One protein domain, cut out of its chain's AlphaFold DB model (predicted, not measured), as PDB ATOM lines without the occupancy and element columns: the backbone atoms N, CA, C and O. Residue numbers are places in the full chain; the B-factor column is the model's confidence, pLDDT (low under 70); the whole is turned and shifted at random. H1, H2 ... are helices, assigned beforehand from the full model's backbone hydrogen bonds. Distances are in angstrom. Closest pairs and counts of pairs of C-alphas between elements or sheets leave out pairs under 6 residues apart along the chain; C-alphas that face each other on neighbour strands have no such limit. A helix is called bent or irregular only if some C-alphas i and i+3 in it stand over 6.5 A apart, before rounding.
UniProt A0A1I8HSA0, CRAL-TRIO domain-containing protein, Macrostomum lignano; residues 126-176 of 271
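AT A GLANCE: This is residues 126 to 176 of the 271 residues of the protein "CRAL-TRIO domain-containing protein" of Macrostomum lignano (UniProt A0A1I8HSA0). One long helix, H1, makes most of the length, with the chain folding back beside it after its end and a very short helix, H2, placed over its middle stretch. Before H1 comes a loop of 14 residues, 126 to 139, of which residues 129 to 134 stick out. The printed part has 51 residues, with two named helices in the order H1, H2 and no named strand; the class is all helix, though under half of the residues, 22 of 51, are in named elements. It is compact, with a radius of gyration of the C-alphas of 10.9 A, and spans 30 by 23 by 17 A.

HOW THE PARTS SIT: The printed part begins with residues 126 to 139, which hold no named element; their C-alphas lie 8 to 17 A from the mean of all C-alphas, and residues 129 to 134 stand free. Next comes H1, residues 140 to 157, which is irregular: C-alphas 145 and 148 are 7.0 A apart. In its backbone, 10 of 14 O i to N i+4 pairs are within hydrogen-bond range. H2, residues 167 to 170, is too short for such a pair. H1 and H2 are close but not clearly touching; their closest C-alphas, those of Phe 151 and Ala 170, are 7.9 A apart, and their centres 12.1 A.

IN THESE COORDINATES: H1 runs 24.2 A from C-alpha 140 at (152.516, 152.324, 183.119) to C-alpha 157 at (132.285, 164.754, 178.501). H2 runs 5.0 A and ends at C-alpha 170, at (142.775, 157.936, 169.719).

THE WHOLE: The two C-alphas farthest apart, those of Leu 133 and Glu 159, are 30.1 A apart. The C-alphas of Glu 126 and Arg 176, the first and last printed, are 13.9 A apart. The printed part has no cut, and the link from H1 to H2, 9 residues, is short. The mean pLDDT of the printed part is 82.7; residues 157 to 162 and 173 to 175 of the model are under 70.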
ATOM      1  N   GLU A 126     147.004 149.264 170.836       91.25
ATOM      2  CA  GLU A 126     146.012 148.547 171.630       91.25
ATOM      3  C   GLU A 126     146.504 148.203 173.033       91.25
ATOM      4  O   GLU A 126     147.661 147.841 173.246       91.25
ATOM      5  N   ALA A 127     145.581 148.271 173.994       91.62
ATOM      6  CA  ALA A 127     145.825 147.807 175.350       91.62
ATOM      7  C   ALA A 127     146.117 146.297 175.377       91.62
ATOM      8  O   ALA A 127     145.560 145.541 174.569       91.62
ATOM      9  N   PRO A 128     146.937 145.822 176.329       91.62
ATOM     10  CA  PRO A 128     147.177 144.400 176.482       91.62
ATOM     11  C   PRO A 128     145.877 143.658 176.806       91.62
ATOM     12  O   PRO A 128     145.038 144.120 177.578       91.62
ATOM     13  N   MET A 129     145.745 142.442 176.274       86.00
ATOM     14  CA  MET A 129     144.558 141.596 176.469       86.00
ATOM     15  C   MET A 129     144.284 141.249 177.941       86.00
ATOM     16  O   MET A 129     143.159 140.910 178.300       86.00
ATOM     17  N   ARG A 130     145.322 141.251 178.787       88.94
ATOM     18  CA  ARG A 130     145.239 140.919 180.213       88.94
ATOM     19  C   ARG A 130     146.132 141.853 181.035       88.94
ATOM     20  O   ARG A 130     147.205 142.216 180.547       88.94
ATOM     21  N   PRO A 131     145.744 142.172 182.283       87.88
ATOM     22  CA  PRO A 131     146.597 142.917 183.206       87.88
ATOM     23  C   PRO A 131     147.950 142.233 183.430       87.88
ATOM     24  O   PRO A 131     148.046 141.004 183.410       87.88
ATOM     25  N   GLY A 132     148.991 143.032 183.667       87.56
ATOM     26  CA  GLY A 132     150.349 142.551 183.949       87.56
ATOM     27  C   GLY A 132     151.161 142.125 182.720       87.56
ATOM     28  O   GLY A 132     152.321 141.751 182.867       87.56
ATOM     29  N   LEU A 133     150.584 142.184 181.516       92.88
ATOM     30  CA  LEU A 133     151.344 142.062 180.273       92.88
ATOM     31  C   LEU A 133     151.954 143.410 179.877       92.88
ATOM     32  O   LEU A 133     151.465 144.465 180.275       92.88
ATOM     33  N   HIS A 134     153.010 143.354 179.065       94.81
ATOM     34  CA  HIS A 134     153.637 144.538 178.484       94.81
ATOM     35  C   HIS A 134     152.632 145.332 177.641       94.81
ATOM     36  O   HIS A 134     151.990 144.768 176.751       94.81
ATOM     37  N   ASP A 135     152.503 146.625 177.932       96.00
ATOM     38  CA  ASP A 135     151.595 147.535 177.237       96.00
ATOM     39  C   ASP A 135     152.357 148.295 176.142       96.00
ATOM     40  O   ASP A 135     153.209 149.125 176.465       96.00
ATOM     41  N   PRO A 136     152.092 148.051 174.849       95.19
ATOM     42  CA  PRO A 136     152.842 148.695 173.775       95.19
ATOM     43  C   PRO A 136     152.456 150.173 173.569       95.19
ATOM     44  O   PRO A 136     153.110 150.884 172.807       95.19
ATOM     45  N   ARG A 137     151.422 150.678 174.260       93.94
ATOM     46  CA  ARG A 137     151.002 152.086 174.175       93.94
ATOM     47  C   ARG A 137     151.937 153.022 174.946       93.94
ATOM     48  O   ARG A 137     151.950 154.223 174.669       93.94
ATOM     49  N   GLY A 138     152.681 152.498 175.922       94.12
ATOM     50  CA  GLY A 138     153.617 153.254 176.753       94.12
ATOM     51  C   GLY A 138     153.892 152.594 178.105       94.12
ATOM     52  O   GLY A 138     153.254 151.610 178.475       94.12
ATOM     53  N   CYS A 139     154.834 153.154 178.869       95.00
ATOM     54  CA  CYS A 139     155.061 152.720 180.249       95.00
ATOM     55  C   CYS A 139     153.821 152.986 181.127       95.00
ATOM     56  O   CYS A 139     153.014 153.862 180.810       95.00
ATOM     57  N   ALA A 140     153.692 152.258 182.242       93.00
ATOM     58  CA  ALA A 140     152.516 152.324 183.119       93.00
ATOM     59  C   ALA A 140     152.148 153.767 183.514       93.00
ATOM     60  O   ALA A 140     151.031 154.203 183.249       93.00
ATOM     61  N   ASP A 141     153.120 154.546 184.001       92.19
ATOM     62  CA  ASP A 141     152.912 155.946 184.397       92.19
ATOM     63  C   ASP A 141     152.358 156.812 183.254       92.19
ATOM     64  O   ASP A 141     151.539 157.706 183.468       92.19
ATOM     65  N   TYR A 142     152.806 156.571 182.017       91.25
ATOM     66  CA  TYR A 142     152.324 157.296 180.844       91.25
ATOM     67  C   TYR A 142     150.893 156.890 180.485       91.25
ATOM     68  O   TYR A 142     150.056 157.755 180.214       91.25
ATOM     69  N   VAL A 143     150.612 155.587 180.487       92.31
ATOM     70  CA  VAL A 143     149.299 155.042 180.131       92.31
ATOM     71  C   VAL A 143     148.238 155.511 181.122       92.31
ATOM     72  O   VAL A 143     147.235 156.097 180.708       92.31
ATOM     73  N   GLU A 144     148.505 155.358 182.418       91.31
ATOM     74  CA  GLU A 144     147.595 155.748 183.497       91.31
ATOM     75  C   GLU A 144     147.331 157.256 183.514       91.31
ATOM     76  O   GLU A 144     146.222 157.697 183.812       91.31
ATOM     77  N   LYS A 145     148.334 158.069 183.164       88.25
ATOM     78  CA  LYS A 145     148.222 159.528 183.228       88.25
ATOM     79  C   LYS A 145     147.635 160.162 181.970       88.25
ATOM     80  O   LYS A 145     146.946 161.177 182.074       88.25
ATOM     81  N   TYR A 146     147.930 159.626 180.787       87.06
ATOM     82  CA  TYR A 146     147.636 160.310 179.521       87.06
ATOM     83  C   TYR A 146     146.795 159.500 178.536       87.06
ATOM     84  O   TYR A 146     146.137 160.107 177.691       87.06
ATOM     85  N   VAL A 147     146.806 158.168 178.611       89.75
ATOM     86  CA  VAL A 147     146.108 157.314 177.638       89.75
ATOM     87  C   VAL A 147     144.736 156.908 178.154       89.75
ATOM     88  O   VAL A 147     143.731 157.220 177.523       89.75
ATOM     89  N   ASP A 148     144.662 156.255 179.308       89.19
ATOM     90  CA  ASP A 148     143.385 155.756 179.819       89.19
ATOM     91  C   ASP A 148     142.411 156.899 180.186       89.19
ATOM     92  O   ASP A 148     141.244 156.837 179.777       89.19
ATOM     93  N   PRO A 149     142.853 158.015 180.814       87.25
ATOM     94  CA  PRO A 149     141.983 159.164 181.062       87.25
ATOM     95  C   PRO A 149     141.444 159.819 179.787       87.25
ATOM     96  O   PRO A 149     140.346 160.373 179.807       87.25
ATOM     97  N   TYR A 150     142.180 159.757 178.670       84.31
ATOM     98  CA  TYR A 150     141.709 160.298 177.392       84.31
ATOM     99  C   TYR A 150     140.405 159.617 176.960       84.31
ATOM    100  O   TYR A 150     139.449 160.300 176.596       84.31
ATOM    101  N   PHE A 151     140.334 158.289 177.063       80.88
ATOM    102  CA  PHE A 151     139.139 157.533 176.687       80.88
ATOM    103  C   PHE A 151     137.986 157.719 177.673       80.88
ATOM    104  O   PHE A 151     136.837 157.846 177.249       80.88
ATOM    105  N   ILE A 152     138.284 157.787 178.974       81.00
ATOM    106  CA  ILE A 152     137.272 158.053 180.007       81.00
ATOM    107  C   ILE A 152     136.611 159.415 179.753       81.00
ATOM    108  O   ILE A 152     135.385 159.503 179.682       81.00
ATOM    109  N   ASN A 153     137.413 160.460 179.541       78.38
ATOM    110  CA  ASN A 153     136.908 161.813 179.314       78.38
ATOM    111  C   ASN A 153     136.157 161.933 177.984       78.38
ATOM    112  O   ASN A 153     135.096 162.556 177.938       78.38
ATOM    113  N   LEU A 154     136.660 161.300 176.918       76.56
ATOM    114  CA  LEU A 154     135.981 161.281 175.622       76.56
ATOM    115  C   LEU A 154     134.582 160.658 175.734       76.56
ATOM    116  O   LEU A 154     133.627 161.202 175.181       76.56
ATOM    117  N   ALA A 155     134.454 159.556 176.477       71.31
ATOM    118  CA  ALA A 155     133.182 158.874 176.691       71.31
ATOM    119  C   ALA A 155     132.210 159.667 177.581       71.31
ATOM    120  O   ALA A 155     130.999 159.582 177.388       71.31
ATOM    121  N   GLN A 156     132.724 160.418 178.560       70.50
ATOM    122  CA  GLN A 156     131.901 161.081 179.577       70.50
ATOM    123  C   GLN A 156     131.529 162.531 179.247       70.50
ATOM    124  O   GLN A 156     130.452 162.972 179.639       70.50
ATOM    125  N   GLN A 157     132.400 163.288 178.576       62.50
ATOM    126  CA  GLN A 157     132.285 164.754 178.501       62.50
ATOM    127  C   GLN A 157     132.300 165.313 177.073       62.50
ATOM    128  O   GLN A 157     132.026 166.495 176.889       62.50
ATOM    129  N   GLY A 158     132.620 164.509 176.052       59.41
ATOM    130  CA  GLY A 158     132.710 164.981 174.662       59.41
ATOM    131  C   GLY A 158     133.814 166.022 174.409       59.41
ATOM    132  O   GLY A 158     133.962 166.502 173.285       59.41
ATOM    133  N   GLU A 159     134.610 166.360 175.426       54.88
ATOM    134  CA  GLU A 159     135.731 167.284 175.328       54.88
ATOM    135  C   GLU A 159     137.036 166.540 175.036       54.88
ATOM    136  O   GLU A 159     137.339 165.470 175.569       54.88
ATOM    137  N   LEU A 160     137.844 167.135 174.158       58.28
ATOM    138  CA  LEU A 160     139.161 166.618 173.813       58.28
ATOM    139  C   LEU A 160     140.107 166.901 174.981       58.28
ATOM    140  O   LEU A 160     140.459 168.058 175.208       58.28
ATOM    141  N   ALA A 161     140.542 165.850 175.683       60.19
ATOM    142  CA  ALA A 161     141.503 165.975 176.775       60.19
ATOM    143  C   ALA A 161     142.760 166.770 176.356       60.19
ATOM    144  O   ALA A 161     143.156 166.795 175.184       60.19
ATOM    145  N   VAL A 162     143.402 167.412 177.340       66.94
ATOM    146  CA  VAL A 162     144.598 168.261 177.154       66.94
ATOM    147  C   VAL A 162     145.729 167.501 176.447       66.94
ATOM    148  O   VAL A 162     146.411 168.065 175.586       66.94
ATOM    149  N   ALA A 163     145.871 166.210 176.760       73.75
ATOM    150  CA  ALA A 163     146.754 165.269 176.087       73.75
ATOM    151  C   ALA A 163     145.972 164.455 175.050       73.75
ATOM    152  O   ALA A 163     144.978 163.809 175.376       73.75
ATOM    153  N   ARG A 164     146.442 164.445 173.804       82.31
ATOM    154  CA  ARG A 164     145.947 163.562 172.743       82.31
ATOM    155  C   ARG A 164     146.973 162.458 172.503       82.31
ATOM    156  O   ARG A 164     148.093 162.786 172.111       82.31
ATOM    157  N   PRO A 165     146.657 161.178 172.729       86.56
ATOM    158  CA  PRO A 165     147.609 160.109 172.459       86.56
ATOM    159  C   PRO A 165     147.882 159.998 170.950       86.56
ATOM    160  O   PRO A 165     147.347 160.761 170.138       86.56
ATOM    161  N   HIS A 166     148.747 159.059 170.560       87.50
ATOM    162  CA  HIS A 166     149.013 158.781 169.148       87.50
ATOM    163  C   HIS A 166     147.690 158.633 168.360       87.50
ATOM    164  O   HIS A 166     146.754 158.042 168.899       87.50
ATOM    165  N   PRO A 167     147.580 159.115 167.104       87.44
ATOM    166  CA  PRO A 167     146.333 159.041 166.337       87.44
ATOM    167  C   PRO A 167     145.711 157.643 166.306       87.44
ATOM    168  O   PRO A 167     144.538 157.510 166.613       87.44
ATOM    169  N   ASN A 168     146.502 156.586 166.086       90.06
ATOM    170  CA  ASN A 168     145.995 155.207 166.151       90.06
ATOM    171  C   ASN A 168     145.493 154.790 167.549       90.06
ATOM    172  O   ASN A 168     144.664 153.903 167.651       90.06
ATOM    173  N   ILE A 169     145.977 155.384 168.638       89.06
ATOM    174  CA  ILE A 169     145.396 155.130 169.964       89.06
ATOM    175  C   ILE A 169     144.039 155.846 170.038       89.06
ATOM    176  O   ILE A 169     143.024 155.236 170.352       89.06
ATOM    177  N   ALA A 170     143.993 157.128 169.663       84.88
ATOM    178  CA  ALA A 170     142.775 157.936 169.719       84.88
ATOM    179  C   ALA A 170     141.646 157.421 168.801       84.88
ATOM    180  O   ALA A 170     140.478 157.393 169.187       84.88
ATOM    181  N   ASP A 171     141.988 156.997 167.587       84.12
ATOM    182  CA  ASP A 171     141.037 156.613 166.543       84.12
ATOM    183  C   ASP A 171     140.494 155.182 166.699       84.12
ATOM    184  O   ASP A 171     139.558 154.798 165.991       84.12
ATOM    185  N   GLN A 172     141.024 154.393 167.641       78.00
ATOM    186  CA  GLN A 172     140.586 153.013 167.865       78.00
ATOM    187  C   GLN A 172     139.099 152.947 168.236       78.00
ATOM    188  O   GLN A 172     138.365 152.113 167.712       78.00
ATOM    189  N   GLN A 173     138.636 153.846 169.109       67.25
ATOM    190  CA  GLN A 173     137.243 153.864 169.566       67.25
ATOM    191  C   GLN A 173     136.287 154.536 168.576       67.25
ATOM    192  O   GLN A 173     135.079 154.325 168.648       67.25
ATOM    193  N   THR A 174     136.808 155.320 167.629       67.88
ATOM    194  CA  THR A 174     135.988 156.019 166.628       67.88
ATOM    195  C   THR A 174     135.734 155.176 165.376       67.88
ATOM    196  O   THR A 174     135.049 155.631 164.462       67.88
ATOM    197  N   GLY A 175     136.284 153.953 165.313       68.12
ATOM    198  CA  GLY A 175     136.140 153.047 164.170       68.12
ATOM    199  C   GLY A 175     136.884 153.508 162.914       68.12
ATOM    200  O   GLY A 175     136.649 152.978 161.830       68.12
ATOM    201  N   ARG A 176     137.776 154.501 163.033       75.06
ATOM    202  CA  ARG A 176     138.546 155.048 161.903       75.06
ATOM    203  C   ARG A 176     139.772 154.214 161.540       75.06
ATOM    204  O   ARG A 176     140.384 154.452 160.501       75.06
TER     205      ARG A 176